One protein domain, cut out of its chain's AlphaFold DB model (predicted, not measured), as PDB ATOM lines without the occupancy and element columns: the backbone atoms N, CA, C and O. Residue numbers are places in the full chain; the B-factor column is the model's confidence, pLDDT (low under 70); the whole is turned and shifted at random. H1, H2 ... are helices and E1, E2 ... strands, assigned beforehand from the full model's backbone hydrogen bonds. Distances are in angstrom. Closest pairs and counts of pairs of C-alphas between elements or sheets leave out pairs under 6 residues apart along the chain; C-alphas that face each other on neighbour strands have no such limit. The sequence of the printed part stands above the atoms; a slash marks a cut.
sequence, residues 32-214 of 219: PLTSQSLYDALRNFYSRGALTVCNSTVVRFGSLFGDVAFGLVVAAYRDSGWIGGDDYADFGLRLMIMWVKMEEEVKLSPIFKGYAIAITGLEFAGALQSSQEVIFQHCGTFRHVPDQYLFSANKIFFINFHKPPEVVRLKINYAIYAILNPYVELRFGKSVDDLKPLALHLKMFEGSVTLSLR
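This is residues 32 to 214 of the 219 residues of an uncharacterized protein of Candidatus Verstraetearchaeota archaeon (UniProt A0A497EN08). Two twisted sheets stand partly face to face as a loose sandwich of long strands: a curled sheet of five, E1 E2 E3 E6 E5, and a sheet of three, E4 E7 E10. The helix H1 covers the other face of the larger sheet, over E2, and the small hairpin E8 E9, residues 185 to 197, sticks out as an arm. The printed part has 183 residues, with one named helix followed by ten named strands, H1 then E1 to E10, and the class is mostly strand. Each sheet is antiparallel throughout, in the orders just named. The whole is loose, with a radius of gyration of the C-alphas of 19.8 A, and elongated, spanning 64 by 39 by 28 A.

In the larger sheet, E1 is residues 53 to 63, 33.3 A long, E2 is 66 to 79, 40.8 A, E3 is 91 to 106, 44.9 A, E6 is 149 to 159, 31.8 A, and E5 is 133 to 143, 30.7 A. E4 is residues 112 to 124, 35.3 A, E7 is 168 to 180, 37.5 A, and E10 is 200 to 213, 35.5 A, ending at C-alpha 213 (31.743, -14.840, -35.568). E8 is residues 185 to 187 and E9 is 195 to 197. H1 is residues 36 to 47, 16.4 A, beginning at C-alpha 36 (25.000, 1.905, -50.580).

E1 E2 E3 form a meander, each strand the antiparallel neighbour of the one before. N 57 and O 72 of the hairpin E1 and E2 are 3.0 A apart, and N 73 and O 98 of the hairpin E2 and E3 are 2.9 A apart, both within hydrogen-bond range. Within range too are N 95 and O 154 of E3 and E6, 2.8 A, and N 137 and O 155 of the hairpin E5 and E6, 2.8 A. H1 is on this sheet at a height over the sheet of 8.4 A, as two layers, a helix on one face of a sheet. It lies over E2 and runs along the strands, at 14 degrees to E2 on the local plane; the closest C-alphas of the two are those of Tyr 46 and Ala 75, 6.3 A apart. In H1 every O i to N i+4 pair is within hydrogen-bond range. In the smaller sheet, N 118 and O 175 of E4 and E7 are 2.9 A apart, and N 172 and O 209 of E7 and E10 are 2.8 A apart. Between the sheets, the closest C-alphas of E3 and E4 are those of Val 106 and Gly 114, 6.5 A apart, and those of E1 and E10 are Val 53 and Leu 213, 6.7 A. E10 bends by 65 degrees at residue 204, and E9 runs on into it at 46 degrees across a break of 2 residues. The hairpin E8 and E9 has no N and O pair within hydrogen-bond range.

The two C-alphas farthest apart are those of Asp 87 and Val 192, 64.7 A. The printed part has no cut, and the link E2 to E3, 11 residues, is long. The mean pLDDT of the printed part is 72.8; 53 residues are under 70, among them residues 80 to 89, 139 to 149 and 181 to 200.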
ATOM      1  N   PRO A  32      33.534  10.651 -56.807       42.09
ATOM      2  CA  PRO A  32      32.936  10.547 -55.491       42.09
ATOM      3  C   PRO A  32      31.793   9.548 -55.607       42.09
ATOM      4  O   PRO A  32      30.631   9.880 -55.408       42.09
ATOM      5  N   LEU A  33      32.083   8.328 -56.047       48.56
ATOM      6  CA  LEU A  33      31.058   7.305 -55.966       48.56
ATOM      7  C   LEU A  33      30.885   6.955 -54.475       48.56
ATOM      8  O   LEU A  33      31.816   6.935 -53.667       48.56
ATOM      9  N   THR A  34      29.639   6.854 -54.082       59.56
ATOM     10  CA  THR A  34      29.156   6.460 -52.769       59.56
ATOM     11  C   THR A  34      28.144   5.387 -53.125       59.56
ATOM     12  O   THR A  34      27.308   5.606 -54.002       59.56
ATOM     13  N   SER A  35      28.312   4.165 -52.618       71.25
ATOM     14  CA  SER A  35      27.539   3.037 -53.146       71.25
ATOM     15  C   SER A  35      26.979   2.164 -52.038       71.25
ATOM     16  O   SER A  35      27.448   1.059 -51.758       71.25
ATOM     17  N   GLN A  36      25.907   2.675 -51.431       79.25
ATOM     18  CA  GLN A  36      25.000   1.905 -50.580       79.25
ATOM     19  C   GLN A  36      24.570   0.593 -51.258       79.25
ATOM     20  O   GLN A  36      24.587  -0.467 -50.635       79.25
ATOM     21  N   SER A  37      24.253   0.643 -52.555       79.06
ATOM     22  CA  SER A  37      23.837  -0.528 -53.330       79.06
ATOM     23  C   SER A  37      24.939  -1.584 -53.443       79.06
ATOM     24  O   SER A  37      24.642  -2.773 -53.348       79.06
ATOM     25  N   LEU A  38      26.207  -1.179 -53.582       75.44
ATOM     26  CA  LEU A  38      27.345  -2.101 -53.570       75.44
ATOM     27  C   LEU A  38      27.536  -2.743 -52.193       75.44
ATOM     28  O   LEU A  38      27.755  -3.951 -52.114       75.44
ATOM     29  N   TYR A  39      27.413  -1.967 -51.114       80.62
ATOM     30  CA  TYR A  39      27.448  -2.508 -49.753       80.62
ATOM     31  C   TYR A  39      26.354  -3.567 -49.543       80.62
ATOM     32  O   TYR A  39      26.650  -4.680 -49.102       80.62
ATOM     33  N   ASP A  40      25.110  -3.260 -49.924       81.88
ATOM     34  CA  ASP A  40      23.989  -4.193 -49.813       81.88
ATOM     35  C   ASP A  40      24.185  -5.433 -50.700       81.88
ATOM     36  O   ASP A  40      23.923  -6.554 -50.254       81.88
ATOM     37  N   ALA A  41      24.700  -5.272 -51.923       79.62
ATOM     38  CA  ALA A  41      24.994  -6.378 -52.832       79.62
ATOM     39  C   ALA A  41      26.069  -7.323 -52.272       79.62
ATOM     40  O   ALA A  41      25.865  -8.537 -52.265       79.62
ATOM     41  N   LEU A  42      27.175  -6.783 -51.753       76.56
ATOM     42  CA  LEU A  42      28.257  -7.564 -51.147       76.56
ATOM     43  C   LEU A  42      27.784  -8.290 -49.886       76.56
ATOM     44  O   LEU A  42      28.006  -9.495 -49.749       76.56
ATOM     45  N   ARG A  43      27.072  -7.590 -48.992       80.75
ATOM     46  CA  ARG A  43      26.474  -8.204 -47.798       80.75
ATOM     47  C   ARG A  43      25.574  -9.374 -48.192       80.75
ATOM     48  O   ARG A  43      25.712 -10.466 -47.640       80.75
ATOM     49  N   ASN A  44      24.691  -9.159 -49.168       82.19
ATOM     50  CA  ASN A  44      23.764 -10.177 -49.646       82.19
ATOM     51  C   ASN A  44      24.499 -11.360 -50.292       82.19
ATOM     52  O   ASN A  44      24.167 -12.505 -49.992       82.19
ATOM     53  N   PHE A  45      25.513 -11.109 -51.123       80.19
ATOM     54  CA  PHE A  45      26.329 -12.147 -51.755       80.19
ATOM     55  C   PHE A  45      26.964 -13.077 -50.714       80.19
ATOM     56  O   PHE A  45      26.744 -14.287 -50.755       80.19
ATOM     57  N   TYR A  46      27.666 -12.520 -49.722       78.12
ATOM     58  CA  TYR A  46      28.321 -13.329 -48.692       78.12
ATOM     59  C   TYR A  46      27.338 -13.997 -47.730       78.12
ATOM     60  O   TYR A  46      27.611 -15.098 -47.263       78.12
ATOM     61  N   SER A  47      26.178 -13.387 -47.466       75.56
ATOM     62  CA  SER A  47      25.142 -13.995 -46.617       75.56
ATOM     63  C   SER A  47      24.484 -15.241 -47.226       75.56
ATOM     64  O   SER A  47      23.895 -16.035 -46.499       75.56
ATOM     65  N   ARG A  48      24.570 -15.423 -48.553       75.69
ATOM     66  CA  ARG A  48      23.942 -16.543 -49.276       75.69
ATOM     67  C   ARG A  48      24.813 -17.801 -49.347       75.69
ATOM     68  O   ARG A  48      24.320 -18.844 -49.768       75.69
ATOM     69  N   GLY A  49      26.086 -17.730 -48.958       66.56
ATOM     70  CA  GLY A  49      26.968 -18.897 -48.927       66.56
ATOM     71  C   GLY A  49      26.648 -19.806 -47.740       66.56
ATOM     72  O   GLY A  49      26.731 -19.366 -46.599       66.56
ATOM     73  N   ALA A  50      26.327 -21.081 -47.988       56.31
ATOM     74  CA  ALA A  50      25.915 -22.036 -46.948       56.31
ATOM     75  C   ALA A  50      26.938 -22.215 -45.800       56.31
ATOM     76  O   ALA A  50      26.552 -22.509 -44.666       56.31
ATOM     77  N   LEU A  51      28.225 -21.983 -46.086       60.97
ATOM     78  CA  LEU A  51      29.353 -22.104 -45.153       60.97
ATOM     79  C   LEU A  51      29.957 -20.750 -44.743       60.97
ATOM     80  O   LEU A  51      31.017 -20.707 -44.116       60.97
ATOM     81  N   THR A  52      29.304 -19.641 -45.097       68.56
ATOM     82  CA  THR A  52      29.814 -18.291 -44.857       68.56
ATOM     83  C   THR A  52      29.077 -17.646 -43.690       68.56
ATOM     84  O   THR A  52      27.861 -17.472 -43.717       68.56
ATOM     85  N   VAL A  53      29.817 -17.225 -42.668       77.50
ATOM     86  CA  VAL A  53      29.298 -16.324 -41.633       77.50
ATOM     87  C   VAL A  53      29.566 -14.900 -42.083       77.50
ATOM     88  O   VAL A  53      30.721 -14.525 -42.269       77.50
ATOM     89  N   CYS A  54      28.508 -14.113 -42.257       79.50
ATOM     90  CA  CYS A  54      28.595 -12.716 -42.660       79.50
ATOM     91  C   CYS A  54      28.117 -11.816 -41.516       79.50
ATOM     92  O   CYS A  54      26.952 -11.884 -41.126       79.50
ATOM     93  N   ASN A  55      29.004 -10.961 -41.009       81.94
ATOM     94  CA  ASN A  55      28.647  -9.859 -40.122       81.94
ATOM     95  C   ASN A  55      28.871  -8.540 -40.853       81.94
ATOM     96  O   ASN A  55      29.834  -8.390 -41.605       81.94
ATOM     97  N   SER A  56      28.018  -7.556 -40.592       83.88
ATOM     98  CA  SER A  56      28.172  -6.231 -41.175       83.88
ATOM     99  C   SER A  56      27.799  -5.135 -40.190       83.88
ATOM    100  O   SER A  56      26.898  -5.312 -39.376       83.88
ATOM    101  N   THR A  57      28.471  -3.994 -40.278       87.69
ATOM    102  CA  THR A  57      28.129  -2.789 -39.512       87.69
ATOM    103  C   THR A  57      28.426  -1.542 -40.340       87.69
ATOM    104  O   THR A  57      29.013  -1.647 -41.417       87.69
ATOM    105  N   VAL A  58      28.016  -0.374 -39.859       88.00
ATOM    106  CA  VAL A  58      28.275   0.921 -40.491       88.00
ATOM    107  C   VAL A  58      28.935   1.837 -39.471       88.00
ATOM    108  O   VAL A  58      28.432   2.004 -38.361       88.00
ATOM    109  N   VAL A  59      30.054   2.444 -39.854       85.56
ATOM    110  CA  VAL A  59      30.736   3.480 -39.079       85.56
ATOM    111  C   VAL A  59      30.443   4.822 -39.725       85.56
ATOM    112  O   VAL A  59      30.786   5.040 -40.885       85.56
ATOM    113  N   ARG A  60      29.826   5.725 -38.963       90.19
ATOM    114  CA  ARG A  60      29.631   7.121 -39.360       90.19
ATOM    115  C   ARG A  60      30.686   7.989 -38.686       90.19
ATOM    116  O   ARG A  60      30.966   7.817 -37.502       90.19
ATOM    117  N   PHE A  61      31.262   8.910 -39.444       85.94
ATOM    118  CA  PHE A  61      32.235   9.880 -38.965       85.94
ATOM    119  C   PHE A  61      31.859  11.260 -39.487       85.94
ATOM    120  O   PHE A  61      31.661  11.428 -40.686       85.94
ATOM    121  N   GLY A  62      31.778  12.230 -38.580       85.38
ATOM    122  CA  GLY A  62      31.519  13.622 -38.919       85.38
ATOM    123  C   GLY A  62      32.668  14.519 -38.500       85.38
ATOM    124  O   GLY A  62      33.284  14.314 -37.450       85.38
ATOM    125  N   SER A  63      32.976  15.514 -39.327       82.94
ATOM    126  CA  SER A  63      33.984  16.524 -39.014       82.94
ATOM    127  C   SER A  63      33.632  17.894 -39.596       82.94
ATOM    128  O   SER A  63      32.635  18.078 -40.294       82.94
ATOM    129  N   LEU A  64      34.493  18.883 -39.348       80.25
ATOM    130  CA  LEU A  64      34.390  20.213 -39.954       80.25
ATOM    131  C   LEU A  64      34.370  20.181 -41.493       80.25
ATOM    132  O   LEU A  64      33.784  21.082 -42.092       80.25
ATOM    133  N   PHE A  65      34.956  19.158 -42.126       77.50
ATOM    134  CA  PHE A  65      34.999  19.000 -43.586       77.50
ATOM    135  C   PHE A  65      33.779  18.273 -44.171       77.50
ATOM    136  O   PHE A  65      33.661  18.166 -45.392       77.50
ATOM    137  N   GLY A  66      32.857  17.821 -43.316       83.44
ATOM    138  CA  GLY A  66      31.661  17.079 -43.700       83.44
ATOM    139  C   GLY A  66      31.611  15.681 -43.095       83.44
ATOM    140  O   GLY A  66      32.458  15.326 -42.267       83.44
ATOM    141  N   ASP A  67      30.636  14.895 -43.537       86.50
ATOM    142  CA  ASP A  67      30.268  13.614 -42.940       86.50
ATOM    143  C   ASP A  67      30.509  12.459 -43.920       86.50
ATOM    144  O   ASP A  67      30.410  12.612 -45.136       86.50
ATOM    145  N   VAL A  68      30.850  11.282 -43.398       86.62
ATOM    146  CA  VAL A  68      31.088  10.072 -44.193       86.62
ATOM    147  C   VAL A  68      30.603   8.831 -43.461       86.62
ATOM    148  O   VAL A  68      30.712   8.721 -42.237       86.62
ATOM    149  N   ALA A  69      30.089   7.868 -44.220       88.81
ATOM    150  CA  ALA A  69      29.725   6.549 -43.728       88.81
ATOM    151  C   ALA A  69      30.532   5.460 -44.444       88.81
ATOM    152  O   ALA A  69      30.602   5.418 -45.676       88.81
ATOM    153  N   PHE A  70      31.104   4.544 -43.665       86.94
ATOM    154  CA  PHE A  70      31.800   3.362 -44.160       86.94
ATOM    155  C   PHE A  70      31.106   2.091 -43.677       86.94
ATOM    156  O   PHE A  70      30.942   1.870 -42.477       86.94
ATOM    157  N   GLY A  71      30.732   1.230 -44.615       88.81
ATOM    158  CA  GLY A  71      30.158  -0.079 -44.350       88.81
ATOM    159  C   GLY A  71      31.249  -1.118 -44.196       88.81
ATOM    160  O   GLY A  71      32.064  -1.291 -45.097       88.81
ATOM    161  N   LEU A  72      31.249  -1.824 -43.072       88.69
ATOM    162  CA  LEU A  72      32.083  -2.992 -42.833       88.69
ATOM    163  C   LEU A  72      31.298  -4.250 -43.194       88.69
ATOM    164  O   LEU A  72      30.189  -4.443 -42.695       88.69
ATOM    165  N   VAL A  73      31.896  -5.122 -44.000       88.44
ATOM    166  CA  VAL A  73      31.433  -6.493 -44.237       88.44
ATOM    167  C   VAL A  73      32.565  -7.443 -43.867       88.44
ATOM    168  O   VAL A  73      33.692  -7.288 -44.334       88.44
ATOM    169  N   VAL A  74      32.272  -8.424 -43.017       87.69
ATOM    170  CA  VAL A  74      33.200  -9.490 -42.640       87.69
ATOM    171  C   VAL A  74      32.564 -10.819 -42.978       87.69
ATOM    172  O   VAL A  74      31.573 -11.207 -42.360       87.69
ATOM    173  N   ALA A  75      33.152 -11.511 -43.944       87.75
ATOM    174  CA  ALA A  75      32.776 -12.859 -44.318       87.75
ATOM    175  C   ALA A  75      33.837 -13.842 -43.822       87.75
ATOM    176  O   ALA A  75      35.032 -13.645 -44.040       87.75
ATOM    177  N   ALA A  76      33.394 -14.899 -43.152       86.00
ATOM    178  CA  ALA A  76      34.255 -15.929 -42.601       86.00
ATOM    179  C   ALA A  76      33.810 -17.308 -43.076       86.00
ATOM    180  O   ALA A  76      32.622 -17.622 -43.028       86.00
ATOM    181  N   TYR A  77      34.757 -18.126 -43.514       83.06
ATOM    182  CA  TYR A  77      34.508 -19.497 -43.953       83.06
ATOM    183  C   TYR A  77      35.710 -20.378 -43.611       83.06
ATOM    184  O   TYR A  77      36.831 -19.886 -43.468       83.06
ATOM    185  N   ARG A  78      35.482 -21.680 -43.436       77.00
ATOM    186  CA  ARG A  78      36.531 -22.641 -43.068       77.00
ATOM    187  C   ARG A  78      37.667 -22.624 -44.097       77.00
ATOM    188  O   ARG A  78      37.413 -22.665 -45.300       77.00
ATOM    189  N   ASP A  79      38.915 -22.581 -43.630       73.88
ATOM    190  CA  ASP A  79      40.066 -22.861 -44.490       73.88
ATOM    191  C   ASP A  79      40.252 -24.379 -44.563       73.88
ATOM    192  O   ASP A  79      40.411 -25.036 -43.537       73.88
ATOM    193  N   SER A  80      40.216 -24.945 -45.767       58.78
ATOM    194  CA  SER A  80      40.470 -26.371 -46.004       58.78
ATOM    195  C   SER A  80      41.967 -26.701 -46.105       58.78
ATOM    196  O   SER A  80      42.326 -27.811 -46.486       58.78
ATOM    197  N   GLY A  81      42.850 -25.732 -45.829       54.12
ATOM    198  CA  GLY A  81      44.299 -25.918 -45.837       54.12
ATOM    199  C   GLY A  81      44.767 -26.735 -44.635       54.12
ATOM    200  O   GLY A  81      44.657 -26.276 -43.504       54.12
ATOM    201  N   TRP A  82      45.284 -27.932 -44.908       49.62
ATOM    202  CA  TRP A  82      45.885 -28.861 -43.950       49.62
ATOM    203  C   TRP A  82      47.110 -28.216 -43.274       49.62
ATOM    204  O   TRP A  82      48.041 -27.795 -43.964       49.62
ATOM    205  N   ILE A  83      47.105 -28.119 -41.944       54.03
ATOM    206  CA  ILE A  83      48.265 -27.758 -41.122       54.03
ATOM    207  C   ILE A  83      48.430 -28.901 -40.121       54.03
ATOM    208  O   ILE A  83      47.524 -29.136 -39.338       54.03
ATOM    209  N   GLY A  84      49.557 -29.614 -40.191       48.12
ATOM    210  CA  GLY A  84      50.013 -30.543 -39.149       48.12
ATOM    211  C   GLY A  84      49.366 -31.934 -39.136       48.12
ATOM    212  O   GLY A  84      48.170 -32.085 -39.341       48.12
ATOM    213  N   GLY A  85      50.194 -32.965 -38.930       45.84
ATOM    214  CA  GLY A  85      49.803 -34.376 -38.968       45.84
ATOM    215  C   GLY A  85      49.134 -34.888 -37.691       45.84
ATOM    216  O   GLY A  85      49.424 -34.409 -36.601       45.84
ATOM    217  N   ASP A  86      48.258 -35.868 -37.915       47.72
ATOM    218  CA  ASP A  86      47.627 -36.932 -37.113       47.72
ATOM    219  C   ASP A  86      47.359 -36.795 -35.593       47.72
ATOM    220  O   ASP A  86      46.434 -37.454 -35.124       47.72
ATOM    221  N   ASP A  87      48.026 -35.919 -34.830       48.25
ATOM    222  CA  ASP A  87      47.886 -35.837 -33.361       48.25
ATOM    223  C   ASP A  87      47.323 -34.499 -32.823       48.25
ATOM    224  O   ASP A  87      46.949 -34.422 -31.650       48.25
ATOM    225  N   TYR A  88      47.182 -33.456 -33.655       50.16
ATOM    226  CA  TYR A  88      46.572 -32.172 -33.265       50.16
ATOM    227  C   TYR A  88      45.478 -31.746 -34.249       50.16
ATOM    228  O   TYR A  88      45.673 -31.747 -35.463       50.16
ATOM    229  N   ALA A  89      44.305 -31.371 -33.730       56.28
ATOM    230  CA  ALA A  89      43.228 -30.825 -34.548       56.28
ATOM    231  C   ALA A  89      43.454 -29.319 -34.756       56.28
ATOM    232  O   ALA A  89      42.969 -28.487 -33.992       56.28
ATOM    233  N   ASP A  90      44.214 -28.968 -35.788       72.12
ATOM    234  CA  ASP A  90      44.391 -27.572 -36.176       72.12
ATOM    235  C   ASP A  90      43.181 -27.093 -36.993       72.12
ATOM    236  O   ASP A  90      42.737 -27.739 -37.949       72.12
ATOM    237  N   PHE A  91      42.620 -25.935 -36.624       77.69
ATOM    238  CA  PHE A  91      41.452 -25.363 -37.305       77.69
ATOM    239  C   PHE A  91      41.811 -24.074 -38.036       77.69
ATOM    240  O   PHE A  91      42.329 -23.128 -37.446       77.69
ATOM    241  N   GLY A  92      41.480 -24.012 -39.326       80.50
ATOM    242  CA  GLY A  92      41.684 -22.831 -40.160       80.50
ATOM    243  C   GLY A  92      40.390 -22.069 -40.443       80.50
ATOM    244  O   GLY A  92      39.359 -22.657 -40.781       80.50
ATOM    245  N   LEU A  93      40.453 -20.740 -40.374       83.69
ATOM    246  CA  LEU A  93      39.381 -19.827 -40.772       83.69
ATOM    247  C   LEU A  93      39.919 -18.796 -41.766       83.69
ATOM    248  O   LEU A  93      40.865 -18.069 -41.468       83.69
ATOM    249  N   ARG A  94      39.288 -18.681 -42.936       85.38
ATOM    250  CA  ARG A  94      39.519 -17.573 -43.865       85.38
ATOM    251  C   ARG A  94      38.572 -16.434 -43.559       85.38
ATOM    252  O   ARG A  94      37.378 -16.640 -43.356       85.38
ATOM    253  N   LEU A  95      39.122 -15.229 -43.578       86.12
ATOM    254  CA  LEU A  95      38.410 -13.985 -43.368       86.12
ATOM    255  C   LEU A  95      38.560 -13.082 -44.583       86.12
ATOM    256  O   LEU A  95      39.666 -12.799 -45.042       86.12
ATOM    257  N   MET A  96      37.432 -12.568 -45.041       86.94
ATOM    258  CA  MET A  96      37.345 -11.461 -45.975       86.94
ATOM    259  C   MET A  96      36.779 -10.266 -45.221       86.94
ATOM    260  O   MET A  96      35.641 -10.307 -44.762       86.94
ATOM    261  N   ILE A  97      37.587  -9.220 -45.065       86.50
ATOM    262  CA  ILE A  97      37.202  -7.977 -44.392       86.50
ATOM    263  C   ILE A  97      37.144  -6.883 -45.447       86.50
ATOM    264  O   ILE A  97      38.118  -6.651 -46.160       86.50
ATOM    265  N   MET A  98      36.002  -6.213 -45.547       86.69
ATOM    266  CA  MET A  98      35.748  -5.197 -46.558       86.69
ATOM    267  C   MET A  98      35.213  -3.924 -45.932       86.69
ATOM    268  O   MET A  98      34.232  -3.965 -45.196       86.69
ATOM    269  N   TRP A  99      35.814  -2.795 -46.290       84.88
ATOM    270  CA  TRP A  99      35.245  -1.477 -46.048       84.88
ATOM    271  C   TRP A  99      34.738  -0.883 -47.353       84.88
ATOM    272  O   TRP A  99      35.498  -0.796 -48.310       84.88
ATOM    273  N   VAL A 100      33.487  -0.434 -47.374       84.88
ATOM    274  CA  VAL A 100      32.835   0.210 -48.520       84.88
ATOM    275  C   VAL A 100      32.468   1.636 -48.125       84.88
ATOM    276  O   VAL A 100      31.808   1.829 -47.108       84.88
ATOM    277  N   LYS A 101      32.867   2.649 -48.903       84.81
ATOM    278  CA  LYS A 101      32.349   4.013 -48.707       84.81
ATOM    279  C   LYS A 101      30.882   4.058 -49.154       84.81
ATOM    280  O   LYS A 101      30.582   3.865 -50.330       84.81
ATOM    281  N   MET A 102      29.974   4.269 -48.206       83.00
ATOM    282  CA  MET A 102      28.525   4.198 -48.440       83.00
ATOM    283  C   MET A 102      27.947   5.555 -48.809       83.00
ATOM    284  O   MET A 102      27.184   5.645 -49.762       83.00
ATOM    285  N   GLU A 103      28.336   6.587 -48.065       84.31
ATOM    286  CA  GLU A 103      27.834   7.960 -48.163       84.31
ATOM    287  C   GLU A 103      28.987   8.913 -47.839       84.31
ATOM    288  O   GLU A 103      29.828   8.597 -46.993       84.31
ATOM    289  N   GLU A 104      29.036  10.068 -48.495       81.56
ATOM    290  CA  GLU A 104      29.998  11.126 -48.202       81.56
ATOM    291  C   GLU A 104      29.408  12.480 -48.592       81.56
ATOM    292  O   GLU A 104      29.140  12.746 -49.762       81.56
ATOM    293  N   GLU A 105      29.230  13.340 -47.597       82.25
ATOM    294  CA  GLU A 105      28.829  14.727 -47.774       82.25
ATOM    295  C   GLU A 105      30.037  15.613 -47.496       82.25
ATOM    296  O   GLU A 105      30.449  15.792 -46.352       82.25
ATOM    297  N   VAL A 106      30.630  16.167 -48.553       72.19
ATOM    298  CA  VAL A 106      31.800  17.040 -48.435       72.19
ATOM    299  C   VAL A 106      31.363  18.497 -48.432       72.19
ATOM    300  O   VAL A 106      30.744  18.971 -49.386       72.19
ATOM    301  N   LYS A 107      31.755  19.254 -47.403       68.75
ATOM    302  CA  LYS A 107      31.674  20.718 -47.473       68.75
ATOM    303  C   LYS A 107      32.728  21.202 -48.463       68.75
ATOM    304  O   LYS A 107      33.908  20.895 -48.294       68.75
ATOM    305  N   LEU A 108      32.297  21.938 -49.492       61.03
ATOM    306  CA  LEU A 108      33.149  22.433 -50.581       61.03
ATOM    307  C   LEU A 108      34.455  23.026 -50.036       61.03
ATOM    308  O   LEU A 108      34.464  24.076 -49.396       61.03
ATOM    309  N   SER A 109      35.562  22.336 -50.300       66.25
ATOM    310  CA  SER A 109      36.905  22.760 -49.929       66.25
ATOM    311  C   SER A 109      37.856  22.431 -51.078       66.25
ATOM    312  O   SER A 109      37.856  21.304 -51.574       66.25
ATOM    313  N   PRO A 110      38.694  23.384 -51.513       63.47
ATOM    314  CA  PRO A 110      39.652  23.128 -52.583       63.47
ATOM    315  C   PRO A 110      40.768  22.157 -52.168       63.47
ATOM    316  O   PRO A 110      41.367  21.488 -53.015       63.47
ATOM    317  N   ILE A 111      41.027  22.064 -50.860       71.69
ATOM    318  CA  ILE A 111      42.106  21.268 -50.265       71.69
ATOM    319  C   ILE A 111      41.625  19.852 -49.979       71.69
ATOM    320  O   ILE A 111      42.325  18.885 -50.259       71.69
ATOM    321  N   PHE A 112      40.428  19.727 -49.415       75.25
ATOM    322  CA  PHE A 112      39.896  18.454 -48.964       75.25
ATOM    323  C   PHE A 112      39.192  17.720 -50.110       75.25
ATOM    324  O   PHE A 112      38.358  18.290 -50.808       75.25
ATOM    325  N   LYS A 113      39.555  16.454 -50.320       73.81
ATOM    326  CA  LYS A 113      39.068  15.616 -51.427       73.81
ATOM    327  C   LYS A 113      38.137  14.494 -50.985       73.81
ATOM    328  O   LYS A 113      37.629  13.775 -51.836       73.81
ATOM    329  N   GLY A 114      37.910  14.350 -49.685       78.00
ATOM    330  CA  GLY A 114      37.081  13.296 -49.112       78.00
ATOM    331  C   GLY A 114      37.846  12.489 -48.077       78.00
ATOM    332  O   GLY A 114      38.958  12.833 -47.672       78.00
ATOM    333  N   TYR A 115      37.243  11.394 -47.650       80.06
ATOM    334  CA  TYR A 115      37.785  10.504 -46.644       80.06
ATOM    335  C   TYR A 115      38.194   9.156 -47.233       80.06
ATOM    336  O   TYR A 115      37.657   8.682 -48.236       80.06
ATOM    337  N   ALA A 116      39.128   8.500 -46.560       79.44
ATOM    338  CA  ALA A 116      39.452   7.095 -46.743       79.44
ATOM    339  C   ALA A 116      39.400   6.384 -45.392       79.44
ATOM    340  O   ALA A 116      39.603   6.999 -44.348       79.44
ATOM    341  N   ILE A 117      39.192   5.073 -45.419       80.56
ATOM    342  CA  ILE A 117      39.311   4.212 -44.246       80.56
ATOM    343  C   ILE A 117      40.352   3.131 -44.523       80.56
ATOM    344  O   ILE A 117      40.467   2.648 -45.651       80.56
ATOM    345  N   ALA A 118      41.128   2.770 -43.504       77.81
ATOM    346  CA  ALA A 118      42.079   1.670 -43.565       77.81
ATOM    347  C   ALA A 118      41.932   0.748 -42.357       77.81
ATOM    348  O   ALA A 118      41.610   1.205 -41.262       77.81
ATOM    349  N   ILE A 119      42.213  -0.538 -42.563       80.12
ATOM    350  CA  ILE A 119      42.401  -1.505 -41.478       80.12
ATOM    351  C   ILE A 119      43.818  -1.303 -40.944       80.12
ATOM    352  O   ILE A 119      44.779  -1.417 -41.705       80.12
ATOM    353  N   THR A 120      43.947  -0.977 -39.660       78.94
ATOM    354  CA  THR A 120      45.245  -0.729 -39.007       78.94
ATOM    355  C   THR A 120      45.710  -1.899 -38.151       78.94
ATOM    356  O   THR A 120      46.890  -1.983 -37.825       78.94
ATOM    357  N   GLY A 121      44.813  -2.829 -37.819       78.25
ATOM    358  CA  GLY A 121      45.152  -4.035 -37.076       78.25
ATOM    359  C   GLY A 121      43.988  -5.013 -36.984       78.25
ATOM    360  O   GLY A 121      42.823  -4.636 -37.121       78.25
ATOM    361  N   LEU A 122      44.324  -6.276 -36.744       81.06
ATOM    362  CA  LEU A 122      43.379  -7.360 -36.513       81.06
ATOM    363  C   LEU A 122      43.861  -8.160 -35.303       81.06
ATOM    364  O   LEU A 122      45.007  -8.600 -35.275       81.06
ATOM    365  N   GLU A 123      42.987  -8.340 -34.318       82.38
ATOM    366  CA  GLU A 123      43.306  -9.005 -33.054       82.38
ATOM    367  C   GLU A 123      42.242 -10.061 -32.716       82.38
ATOM    368  O   GLU A 123      41.043  -9.857 -32.947       82.38
ATOM    369  N   PHE A 124      42.667 -11.176 -32.109       80.94
ATOM    370  CA  PHE A 124      41.753 -12.083 -31.412       80.94
ATOM    371  C   PHE A 124      41.371 -11.469 -30.067       80.94
ATOM    372  O   PHE A 124      42.235 -11.129 -29.266       80.94
ATOM    373  N   ALA A 125      40.073 -11.357 -29.799       73.94
ATOM    374  CA  ALA A 125      39.537 -10.783 -28.566       73.94
ATOM    375  C   ALA A 125      38.962 -11.867 -27.632       73.94
ATOM    376  O   ALA A 125      37.854 -11.729 -27.103       73.94
ATOM    377  N   GLY A 126      39.687 -12.978 -27.464       71.44
ATOM    378  CA  GLY A 126      39.288 -14.110 -26.624       71.44
ATOM    379  C   GLY A 126      40.399 -14.576 -25.683       71.44
ATOM    380  O   GLY A 126      41.579 -14.369 -25.951       71.44
ATOM    381  N   ALA A 127      40.005 -15.203 -24.573       66.81
ATOM    382  CA  ALA A 127      40.941 -15.839 -23.655       66.81
ATOM    383  C   ALA A 127      41.478 -17.137 -24.277       66.81
ATOM    384  O   ALA A 127      40.693 -17.951 -24.766       66.81
ATOM    385  N   LEU A 128      42.798 -17.314 -24.243       70.94
ATOM    386  CA  LEU A 128      43.487 -18.528 -24.673       70.94
ATOM    387  C   LEU A 128      44.002 -19.276 -23.446       70.94
ATOM    388  O   LEU A 128      44.440 -18.654 -22.476       70.94
ATOM    389  N   GLN A 129      43.950 -20.606 -23.482       74.69
ATOM    390  CA  GLN A 129      44.708 -21.413 -22.526       74.69
ATOM    391  C   GLN A 129      46.204 -21.332 -22.856       74.69
ATOM    392  O   GLN A 129      46.573 -21.095 -24.001       74.69
ATOM    393  N   SER A 130      47.076 -21.560 -21.873       71.50
ATOM    394  CA  SER A 130      48.533 -21.417 -22.040       71.50
ATOM    395  C   SER A 130      49.156 -22.342 -23.094       71.50
ATOM    396  O   SER A 130      50.268 -22.083 -23.534       71.50
ATOM    397  N   SER A 131      48.467 -23.420 -23.479       76.25
ATOM    398  CA  SER A 131      48.884 -24.367 -24.524       76.25
ATOM    399  C   SER A 131      48.298 -24.074 -25.911       76.25
ATOM    400  O   SER A 131      48.674 -24.734 -26.876       76.25
ATOM    401  N   GLN A 132      47.366 -23.122 -26.016       78.88
ATOM    402  CA  GLN A 132      46.668 -22.785 -27.253       78.88
ATOM    403  C   GLN A 132      47.329 -21.597 -27.939       78.88
ATOM    404  O   GLN A 132      47.614 -20.582 -27.302       78.88
ATOM    405  N   GLU A 133      47.489 -21.690 -29.255       80.50
ATOM    406  CA  GLU A 133      48.045 -20.608 -30.062       80.50
ATOM    407  C   GLU A 133      47.066 -20.199 -31.166       80.50
ATOM    408  O   GLU A 133      46.358 -21.026 -31.747       80.50
ATOM    409  N   VAL A 134      47.007 -18.894 -31.444       78.88
ATOM    410  CA  VAL A 134      46.230 -18.338 -32.553       78.88
ATOM    411  C   VAL A 134      47.160 -17.552 -33.458       78.88
ATOM    412  O   VAL A 134      47.653 -16.490 -33.075       78.88
ATOM    413  N   ILE A 135      47.362 -18.049 -34.675       78.44
ATOM    414  CA  ILE A 135      48.186 -17.378 -35.679       78.44
ATOM    415  C   ILE A 135      47.289 -16.590 -36.626       78.44
ATOM    416  O   ILE A 135      46.404 -17.144 -37.278       78.44
ATOM    417  N   PHE A 136      47.564 -15.292 -36.740       77.88
ATOM    418  CA  PHE A 136      46.962 -14.415 -37.740       77.88
ATOM    419  C   PHE A 136      47.896 -14.257 -38.930       77.88
ATOM    420  O   PHE A 136      48.994 -13.717 -38.805       77.88
ATOM    421  N   GLN A 137      47.433 -14.661 -40.107       75.75
ATOM    422  CA  GLN A 137      48.143 -14.435 -41.356       75.75
ATOM    423  C   GLN A 137      47.393 -13.403 -42.199       75.75
ATOM    424  O   GLN A 137      46.291 -13.654 -42.688       75.75
ATOM    425  N   HIS A 138      48.008 -12.239 -42.401       74.00
ATOM    426  CA  HIS A 138      47.525 -11.247 -43.357       74.00
ATOM    427  C   HIS A 138      47.976 -11.635 -44.768       74.00
ATOM    428  O   HIS A 138      49.172 -11.707 -45.040       74.00
ATOM    429  N   CYS A 139      47.031 -11.877 -45.679       64.25
ATOM    430  CA  CYS A 139      47.319 -12.267 -47.064       64.25
ATOM    431  C   CYS A 139      47.297 -11.075 -48.038       64.25
ATOM    432  O   CYS A 139      47.372 -11.271 -49.249       64.25
ATOM    433  N   GLY A 140      47.197  -9.850 -47.514       58.50
ATOM    434  CA  GLY A 140      47.271  -8.613 -48.281       58.50
ATOM    435  C   GLY A 140      46.024  -7.740 -48.166       58.50
ATOM    436  O   GLY A 140      44.951  -8.156 -47.711       58.50
ATOM    437  N   THR A 141      46.195  -6.496 -48.607       60.47
ATOM    438  CA  THR A 141      45.135  -5.501 -48.741       60.47
ATOM    439  C   THR A 141      45.076  -5.058 -50.196       60.47
ATOM    440  O   THR A 141      46.059  -4.551 -50.735       60.47
ATOM    441  N   PHE A 142      43.923  -5.241 -50.827       56.53
ATOM    442  CA  PHE A 142      43.691  -4.910 -52.225       56.53
ATOM    443  C   PHE A 142      42.712  -3.740 -52.296       56.53
ATOM    444  O   PHE A 142      41.666  -3.740 -51.645       56.53
ATOM    445  N   ARG A 143      43.060  -2.728 -53.092       56.91
ATOM    446  CA  ARG A 143      42.118  -1.688 -53.512       56.91
ATOM    447  C   ARG A 143      41.642  -2.054 -54.903       56.91
ATOM    448  O   ARG A 143      42.465  -2.136 -55.812       56.91
ATOM    449  N   HIS A 144      40.344  -2.274 -55.069       47.59
ATOM    450  CA  HIS A 144      39.776  -2.332 -56.408       47.59
ATOM    451  C   HIS A 144      39.559  -0.881 -56.862       47.59
ATOM    452  O   HIS A 144      38.960  -0.087 -56.148       47.59
ATOM    453  N   VAL A 145      40.179  -0.471 -57.969       42.34
ATOM    454  CA  VAL A 145      40.226   0.947 -58.383       42.34
ATOM    455  C   VAL A 145      39.143   1.350 -59.395       42.34
ATOM    456  O   VAL A 145      39.013   2.545 -59.641       42.34
ATOM    457  N   PRO A 146      38.247   0.466 -59.872       46.59
ATOM    458  CA  PRO A 146      36.932   0.961 -60.261       46.59
ATOM    459  C   PRO A 146      35.939   0.956 -59.084       46.59
ATOM    460  O   PRO A 146      35.114   1.860 -58.999       46.59
ATOM    461  N   ASP A 147      36.064   0.022 -58.128       50.72
ATOM    462  CA  ASP A 147      35.052  -0.208 -57.085       50.72
ATOM    463  C   ASP A 147      35.601   0.088 -55.686       50.72
ATOM    464  O   ASP A 147      36.468  -0.606 -55.170       50.72
ATOM    465  N   GLN A 148      35.084   1.139 -55.063       64.75
ATOM    466  CA  GLN A 148      35.687   1.924 -53.979       64.75
ATOM    467  C   GLN A 148      35.689   1.258 -52.595       64.75
ATOM    468  O   GLN A 148      35.383   1.883 -51.574       64.75
ATOM    469  N   TYR A 149      36.014  -0.023 -52.548       65.25
ATOM    470  CA  TYR A 149      36.139  -0.770 -51.321       65.25
ATOM    471  C   TYR A 149      37.585  -1.178 -51.071       65.25
ATOM    472  O   TYR A 149      38.361  -1.508 -51.973       65.25
ATOM    473  N   LEU A 150      37.949  -1.145 -49.795       71.19
ATOM    474  CA  LEU A 150      39.187  -1.717 -49.304       71.19
ATOM    475  C   LEU A 150      38.895  -3.151 -48.889       71.19
ATOM    476  O   LEU A 150      38.120  -3.373 -47.960       71.19
ATOM    477  N   PHE A 151      39.517  -4.108 -49.563       77.19
ATOM    478  CA  PHE A 151      39.395  -5.522 -49.244       77.19
ATOM    479  C   PHE A 151      40.683  -6.028 -48.597       77.19
ATOM    480  O   PHE A 151      41.784  -5.737 -49.066       77.19
ATOM    481  N   SER A 152      40.552  -6.833 -47.549       78.44
ATOM    482  CA  SER A 152      41.656  -7.574 -46.956       78.44
ATOM    483  C   SER A 152      41.291  -9.045 -46.786       78.44
ATOM    484  O   SER A 152      40.274  -9.382 -46.173       78.44
ATOM    485  N   ALA A 153      42.158  -9.912 -47.308       79.94
ATOM    486  CA  ALA A 153      42.101 -11.348 -47.078       79.94
ATOM    487  C   ALA A 153      43.021 -11.705 -45.911       79.94
ATOM    488  O   ALA A 153      44.204 -11.358 -45.911       79.94
ATOM    489  N   ASN A 154      42.488 -12.418 -44.927       83.69
ATOM    490  CA  ASN A 154      43.231 -12.864 -43.758       83.69
ATOM    491  C   ASN A 154      42.918 -14.332 -43.478       83.69
ATOM    492  O   ASN A 154      41.873 -14.850 -43.877       83.69
ATOM    493  N   LYS A 155      43.820 -14.996 -42.767       83.06
ATOM    494  CA  LYS A 155      43.616 -16.338 -42.240       83.06
ATOM    495  C   LYS A 155      43.890 -16.352 -40.749       83.06
ATOM    496  O   LYS A 155      44.767 -15.634 -40.271       83.06
ATOM    497  N   ILE A 156      43.131 -17.169 -40.039       83.19
ATOM    498  CA  ILE A 156      43.326 -17.452 -38.625       83.19
ATOM    499  C   ILE A 156      43.517 -18.947 -38.485       83.19
ATOM    500  O   ILE A 156      42.699 -19.718 -38.990       83.19
ATOM    501  N   PHE A 157      44.570 -19.334 -37.781       83.12
ATOM    502  CA  PHE A 157      44.843 -20.718 -37.438       83.12
ATOM    503  C   PHE A 157      44.766 -20.885 -35.928       83.12
ATOM    504  O   PHE A 157      45.387 -20.122 -35.192       83.12
ATOM    505  N   PHE A 158      43.980 -21.859 -35.491       81.12
ATOM    506  CA  PHE A 158      43.841 -22.271 -34.101       81.12
ATOM    507  C   PHE A 158      44.654 -23.548 -33.917       81.12
ATOM    508  O   PHE A 158      44.236 -24.601 -34.395       81.12
ATOM    509  N   ILE A 159      45.809 -23.428 -33.266       80.69
ATOM    510  CA  ILE A 159      46.787 -24.508 -33.107       80.69
ATOM    511  C   ILE A 159      46.659 -25.108 -31.708       80.69
ATOM    512  O   ILE A 159      46.499 -24.372 -30.727       80.69
ATOM    513  N   ASN A 160      46.733 -26.439 -31.616       78.50
ATOM    514  CA  ASN A 160      46.570 -27.202 -30.369       78.50
ATOM    515  C   ASN A 160      45.179 -27.045 -29.725       78.50
ATOM    516  O   ASN A 160      45.023 -27.055 -28.500       78.50
ATOM    517  N   PHE A 161      44.139 -26.888 -30.543       78.00
ATOM    518  CA  PHE A 161      42.759 -26.887 -30.066       78.00
ATOM    519  C   PHE A 161      42.195 -28.311 -30.118       78.00
ATOM    520  O   PHE A 161      42.179 -28.945 -31.160       78.00
ATOM    521  N   HIS A 162      41.656 -28.823 -29.007       75.12
ATOM    522  CA  HIS A 162      40.989 -30.139 -29.010       75.12
ATOM    523  C   HIS A 162      39.642 -30.139 -29.752       75.12
ATOM    524  O   HIS A 162      39.152 -31.184 -30.164       75.12
ATOM    525  N   LYS A 163      39.013 -28.965 -29.880       76.94
ATOM    526  CA  LYS A 163      37.765 -28.749 -30.618       76.94
ATOM    527  C   LYS A 163      37.753 -27.334 -31.199       76.94
ATOM    528  O   LYS A 163      38.343 -26.439 -30.583       76.94
ATOM    529  N   PRO A 164      37.068 -27.100 -32.328       77.75
ATOM    530  CA  PRO A 164      37.047 -25.776 -32.920       77.75
ATOM    531  C   PRO A 164      36.279 -24.785 -32.028       77.75
ATOM    532  O   PRO A 164      35.300 -25.168 -31.374       77.75
ATOM    533  N   PRO A 165      36.682 -23.502 -31.982       80.00
ATOM    534  CA  PRO A 165      36.000 -22.503 -31.168       80.00
ATOM    535  C   PRO A 165      34.605 -22.188 -31.723       80.00
ATOM    536  O   PRO A 165      34.455 -21.735 -32.856       80.00
ATOM    537  N   GLU A 166      33.570 -22.359 -30.899       81.38
ATOM    538  CA  GLU A 166      32.172 -22.062 -31.265       81.38
ATOM    539  C   GLU A 166      31.947 -20.578 -31.595       81.38
ATOM    540  O   GLU A 166      31.108 -20.229 -32.429       81.38
ATOM    541  N   VAL A 167      32.707 -19.694 -30.941       85.00
ATOM    542  CA  VAL A 167      32.672 -18.248 -31.159       85.00
ATOM    543  C   VAL A 167      34.095 -17.729 -31.325       85.00
ATOM    544  O   VAL A 167      34.934 -17.898 -30.444       85.00
ATOM    545  N   VAL A 168      34.342 -17.021 -32.421       83.75
ATOM    546  CA  VAL A 168      35.589 -16.300 -32.678       83.75
ATOM    547  C   VAL A 168      35.305 -14.810 -32.533       83.75
ATOM    548  O   VAL A 168      34.537 -14.238 -33.308       83.75
ATOM    549  N   ARG A 169      35.902 -14.168 -31.523       86.75
ATOM    550  CA  ARG A 169      35.801 -12.715 -31.336       86.75
ATOM    551  C   ARG A 169      36.972 -12.034 -32.021       86.75
ATOM    552  O   ARG A 169      38.120 -12.288 -31.673       86.75
ATOM    553  N   LEU A 170      36.670 -11.164 -32.973       84.62
ATOM    554  CA  LEU A 170      37.660 -10.404 -33.721       84.62
ATOM    555  C   LEU A 170      37.504  -8.932 -33.428       84.62
ATOM    556  O   LEU A 170      36.408  -8.391 -33.557       84.62
ATOM    557  N   LYS A 171      38.612  -8.287 -33.093       86.94
ATOM    558  CA  LYS A 171      38.699  -6.839 -33.006       86.94
ATOM    559  C   LYS A 171      39.427  -6.331 -34.244       86.94
ATOM    560  O   LYS A 171      40.568  -6.702 -34.507       86.94
ATOM    561  N   ILE A 172      38.732  -5.513 -35.022       85.50
ATOM    562  CA  ILE A 172      39.231  -4.903 -36.251       85.50
ATOM    563  C   ILE A 172      39.508  -3.443 -35.932       85.50
ATOM    564  O   ILE A 172      38.571  -2.664 -35.740       85.50
ATOM    565  N   ASN A 173      40.784  -3.081 -35.858       85.12
ATOM    566  CA  ASN A 173      41.208  -1.699 -35.689       85.12
ATOM    567  C   ASN A 173      41.174  -1.000 -37.048       85.12
ATOM    568  O   ASN A 173      41.591  -1.563 -38.068       85.12
ATOM    569  N   TYR A 174      40.670   0.228 -37.069       83.38
ATOM    570  CA  TYR A 174      40.577   1.022 -38.282       83.38
ATOM    571  C   TYR A 174      40.947   2.476 -38.020       83.38
ATOM    572  O   TYR A 174      40.762   3.001 -36.921       83.38
ATOM    573  N   ALA A 175      41.418   3.145 -39.065       81.12
ATOM    574  CA  ALA A 175      41.663   4.576 -39.051       81.12
ATOM    575  C   ALA A 175      40.973   5.252 -40.233       81.12
ATOM    576  O   ALA A 175      40.966   4.725 -41.348       81.12
ATOM    577  N   ILE A 176      40.402   6.424 -39.972       82.94
ATOM    578  CA  ILE A 176      39.799   7.287 -40.986       82.94
ATOM    579  C   ILE A 176      40.789   8.402 -41.296       82.94
ATOM    580  O   ILE A 176      41.329   9.048 -40.394       82.94
ATOM    581  N   TYR A 177      41.014   8.626 -42.582       81.94
ATOM    582  CA  TYR A 177      41.942   9.610 -43.107       81.94
ATOM    583  C   TYR A 177      41.184  10.654 -43.911       81.94
ATOM    584  O   TYR A 177      40.336  10.306 -44.726       81.94
ATOM    585  N   ALA A 178      41.525  11.922 -43.722       79.38
ATOM    586  CA  ALA A 178      41.187  12.976 -44.661       79.38
ATOM    587  C   ALA A 178      42.187  12.935 -45.819       79.38
ATOM    588  O   ALA A 178      43.400  12.952 -45.601       79.38
ATOM    589  N   ILE A 179      41.676  12.880 -47.044       77.00
ATOM    590  CA  ILE A 179      42.469  13.008 -48.260       77.00
ATOM    591  C   ILE A 179      42.563  14.492 -48.572       77.00
ATOM    592  O   ILE A 179      41.564  15.155 -48.854       77.00
ATOM    593  N   LEU A 180      43.776  15.016 -48.515       73.25
ATOM    594  CA  LEU A 180      44.085  16.383 -48.883       73.25
ATOM    595  C   LEU A 180      44.831  16.357 -50.218       73.25
ATOM    596  O   LEU A 180      45.754  15.564 -50.416       73.25
ATOM    597  N   ASN A 181      44.436  17.230 -51.140       69.12
ATOM    598  CA  ASN A 181      45.253  17.515 -52.312       69.12
ATOM    599  C   ASN A 181      46.581  18.087 -51.817       69.12
ATOM    600  O   ASN A 181      46.554  18.999 -50.980       69.12
ATOM    601  N   PRO A 182      47.741  17.631 -52.301       53.78
ATOM    602  CA  PRO A 182      48.928  18.417 -52.076       53.78
ATOM    603  C   PRO A 182      48.805  19.688 -52.920       53.78
ATOM    604  O   PRO A 182      48.432  19.663 -54.091       53.78
ATOM    605  N   TYR A 183      49.222  20.807 -52.347       49.12
ATOM    606  CA  TYR A 183      49.684  21.964 -53.117       49.12
ATOM    607  C   TYR A 183      51.104  21.744 -53.673       49.12
ATOM    608  O   TYR A 183      51.801  22.697 -54.007       49.12
ATOM    609  N   VAL A 184      51.573  20.492 -53.701       43.94
ATOM    610  CA  VAL A 184      52.947  20.120 -54.027       43.94
ATOM    611  C   VAL A 184      52.910  19.003 -55.057       43.94
ATOM    612  O   VAL A 184      52.682  17.835 -54.744       43.94
ATOM    613  N   GLU A 185      53.138  19.380 -56.305       44.47
ATOM    614  CA  GLU A 185      53.522  18.443 -57.348       44.47
ATOM    615  C   GLU A 185      54.977  18.047 -57.083       44.47
ATOM    616  O   GLU A 185      55.878  18.889 -57.054       44.47
ATOM    617  N   LEU A 186      55.218  16.766 -56.810       41.72
ATOM    618  CA  LEU A 186      56.574  16.268 -56.611       41.72
ATOM    619  C   LEU A 186      57.133  15.831 -57.960       41.72
ATOM    620  O   LEU A 186      56.573  14.962 -58.630       41.72
ATOM    621  N   ARG A 187      58.255  16.439 -58.348       40.91
ATOM    622  CA  ARG A 187      58.968  16.100 -59.577       40.91
ATOM    623  C   ARG A 187      59.760  14.813 -59.367       40.91
ATOM    624  O   ARG A 187      60.832  14.831 -58.763       40.91
ATOM    625  N   PHE A 188      59.252  13.707 -59.895       41.44
ATOM    626  CA  PHE A 188      59.975  12.437 -59.938       41.44
ATOM    627  C   PHE A 188      60.617  12.256 -61.318       41.44
ATOM    628  O   PHE A 188      60.156  11.450 -62.112       41.44
ATOM    629  N   GLY A 189      61.673  13.015 -61.627       42.91
ATOM    630  CA  GLY A 189      62.392  12.858 -62.898       42.91
ATOM    631  C   GLY A 189      62.937  14.153 -63.496       42.91
ATOM    632  O   GLY A 189      62.822  15.236 -62.923       42.91
ATOM    633  N   LYS A 190      63.574  14.039 -64.670       41.03
ATOM    634  CA  LYS A 190      64.110  15.191 -65.420       41.03
ATOM    635  C   LYS A 190      63.079  15.846 -66.347       41.03
ATOM    636  O   LYS A 190      63.322  16.974 -66.768       41.03
ATOM    637  N   SER A 191      61.948  15.210 -66.645       40.31
ATOM    638  CA  SER A 191      60.923  15.793 -67.522       40.31
ATOM    639  C   SER A 191      59.969  16.720 -66.748       40.31
ATOM    640  O   SER A 191      59.925  16.686 -65.516       40.31
ATOM    641  N   VAL A 192      59.278  17.607 -67.468       42.59
ATOM    642  CA  VAL A 192      58.196  18.463 -66.936       42.59
ATOM    643  C   VAL A 192      56.875  17.679 -66.854       42.59
ATOM    644  O   VAL A 192      55.991  18.058 -66.096       42.59
ATOM    645  N   ASP A 193      56.782  16.542 -67.545       41.88
ATOM    646  CA  ASP A 193      55.579  15.708 -67.630       41.88
ATOM    647  C   ASP A 193      55.481  14.657 -66.501       41.88
ATOM    648  O   ASP A 193      54.448  14.013 -66.335       41.88
ATOM    649  N   ASP A 194      56.521  14.513 -65.666       39.25
ATOM    650  CA  ASP A 194      56.563  13.597 -64.508       39.25
ATOM    651  C   ASP A 194      56.003  14.217 -63.208       39.25
ATOM    652  O   ASP A 194      56.428  13.886 -62.093       39.25
ATOM    653  N   LEU A 195      55.060  15.153 -63.328       41.28
ATOM    654  CA  LEU A 195      54.375  15.748 -62.182       41.28
ATOM    655  C   LEU A 195      53.260  14.803 -61.726       41.28
ATOM    656  O   LEU A 195      52.217  14.681 -62.368       41.28
ATOM    657  N   LYS A 196      53.477  14.108 -60.602       43.78
ATOM    658  CA  LYS A 196      52.437  13.290 -59.962       43.78
ATOM    659  C   LYS A 196      51.856  14.026 -58.750       43.78
ATOM    660  O   LYS A 196      52.619  14.398 -57.854       43.78
ATOM    661  N   PRO A 197      50.524  14.199 -58.661       46.56
ATOM    662  CA  PRO A 197      49.898  14.698 -57.446       46.56
ATOM    663  C   PRO A 197      50.028  13.647 -56.332       46.56
ATOM    664  O   PRO A 197      49.485  12.547 -56.427       46.56
ATOM    665  N   LEU A 198      50.762  13.973 -55.266       50.78
ATOM    666  CA  LEU A 198      50.878  13.150 -54.057       50.78
ATOM    667  C   LEU A 198      49.779  13.491 -53.032       50.78
ATOM    668  O   LEU A 198      49.970  14.375 -52.205       50.78
ATOM    669  N   ALA A 199      48.646  12.788 -53.034       57.47
ATOM    670  CA  ALA A 199      47.619  12.963 -51.997       57.47
ATOM    671  C   ALA A 199      48.208  12.831 -50.574       57.47
ATOM    672  O   ALA A 199      48.836  11.823 -50.245       57.47
ATOM    673  N   LEU A 200      47.995  13.841 -49.724       67.00
ATOM    674  CA  LEU A 200      48.357  13.787 -48.308       67.00
ATOM    675  C   LEU A 200      47.194  13.157 -47.539       67.00
ATOM    676  O   LEU A 200      46.070  13.653 -47.588       67.00
ATOM    677  N   HIS A 201      47.457  12.076 -46.808       72.00
ATOM    678  CA  HIS A 201      46.463  11.450 -45.939       72.00
ATOM    679  C   HIS A 201      46.696  11.877 -44.492       72.00
ATOM    680  O   HIS A 201      47.664  11.452 -43.862       72.00
ATOM    681  N   LEU A 202      45.795  12.693 -43.950       77.31
ATOM    682  CA  LEU A 202      45.817  13.072 -42.541       77.31
ATOM    683  C   LEU A 202      44.950  12.094 -41.749       77.31
ATOM    684  O   LEU A 202      43.753  12.000 -42.003       77.31
ATOM    685  N   LYS A 203      45.530  11.363 -40.792       81.25
ATOM    686  CA  LYS A 203      44.761  10.493 -39.888       81.25
ATOM    687  C   LYS A 203      43.886  11.368 -38.987       81.25
ATOM    688  O   LYS A 203      44.409  12.135 -38.185       81.25
ATOM    689  N   MET A 204      42.572  11.251 -39.135       81.81
ATOM    690  CA  MET A 204      41.586  12.052 -38.403       81.81
ATOM    691  C   MET A 204      41.064  11.325 -37.168       81.81
ATOM    692  O   MET A 204      40.770  11.951 -36.155       81.81
ATOM    693  N   PHE A 205      40.923  10.003 -37.266       85.06
ATOM    694  CA  PHE A 205      40.314   9.180 -36.231       85.06
ATOM    695  C   PHE A 205      40.889   7.764 -36.249       85.06
ATOM    696  O   PHE A 205      41.281   7.256 -37.302       85.06
ATOM    697  N   GLU A 206      40.894   7.121 -35.085       87.12
ATOM    698  CA  GLU A 206      41.164   5.698 -34.918       87.12
ATOM    699  C   GLU A 206      40.118   5.084 -33.998       87.12
ATOM    700  O   GLU A 206      39.746   5.669 -32.983       87.12
ATOM    701  N   GLY A 207      39.656   3.897 -34.364       85.38
ATOM    702  CA  GLY A 207      38.683   3.150 -33.591       85.38
ATOM    703  C   GLY A 207      38.836   1.656 -33.799       85.38
ATOM    704  O   GLY A 207      39.749   1.179 -34.477       85.38
ATOM    705  N   SER A 208      37.919   0.902 -33.202       85.38
ATOM    706  CA  SER A 208      37.859  -0.539 -33.404       85.38
ATOM    707  C   SER A 208      36.421  -1.034 -33.417       85.38
ATOM    708  O   SER A 208      35.565  -0.502 -32.712       85.38
ATOM    709  N   VAL A 209      36.161  -2.059 -34.226       85.62
ATOM    710  CA  VAL A 209      34.909  -2.820 -34.198       85.62
ATOM    711  C   VAL A 209      35.226  -4.209 -33.671       85.62
ATOM    712  O   VAL A 209      36.082  -4.895 -34.223       85.62
ATOM    713  N   THR A 210      34.518  -4.637 -32.627       86.06
ATOM    714  CA  THR A 210      34.576  -6.030 -32.171       86.06
ATOM    715  C   THR A 210      33.381  -6.793 -32.720       86.06
ATOM    716  O   THR A 210      32.235  -6.406 -32.505       86.06
ATOM    717  N   LEU A 211      33.645  -7.889 -33.424       83.94
ATOM    718  CA  LEU A 211      32.639  -8.766 -34.009       83.94
ATOM    719  C   LEU A 211      32.766 -10.164 -33.412       83.94
ATOM    720  O   LEU A 211      33.866 -10.670 -33.212       83.94
ATOM    721  N   SER A 212      31.626 -10.803 -33.158       84.25
ATOM    722  CA  SER A 212      31.573 -12.222 -32.804       84.25
ATOM    723  C   SER A 212      31.142 -13.021 -34.024       84.25
ATOM    724  O   SER A 212      30.025 -12.856 -34.514       84.25
ATOM    725  N   LEU A 213      32.027 -13.877 -34.515       83.31
ATOM    726  CA  LEU A 213      31.743 -14.840 -35.568       83.31
ATOM    727  C   LEU A 213      31.387 -16.177 -34.925       83.31
ATOM    728  O   LEU A 213      31.999 -16.560 -33.929       83.31
ATOM    729  N   ARG A 214      30.423 -16.896 -35.497       83.81
ATOM    730  CA  ARG A 214      30.067 -18.267 -35.098       83.81
ATOM    731  C   ARG A 214      30.311 -19.207 -36.271       83.81
ATOM    732  O   ARG A 214      29.358 -19.491 -37.000       83.81
TER     733      ARG A 214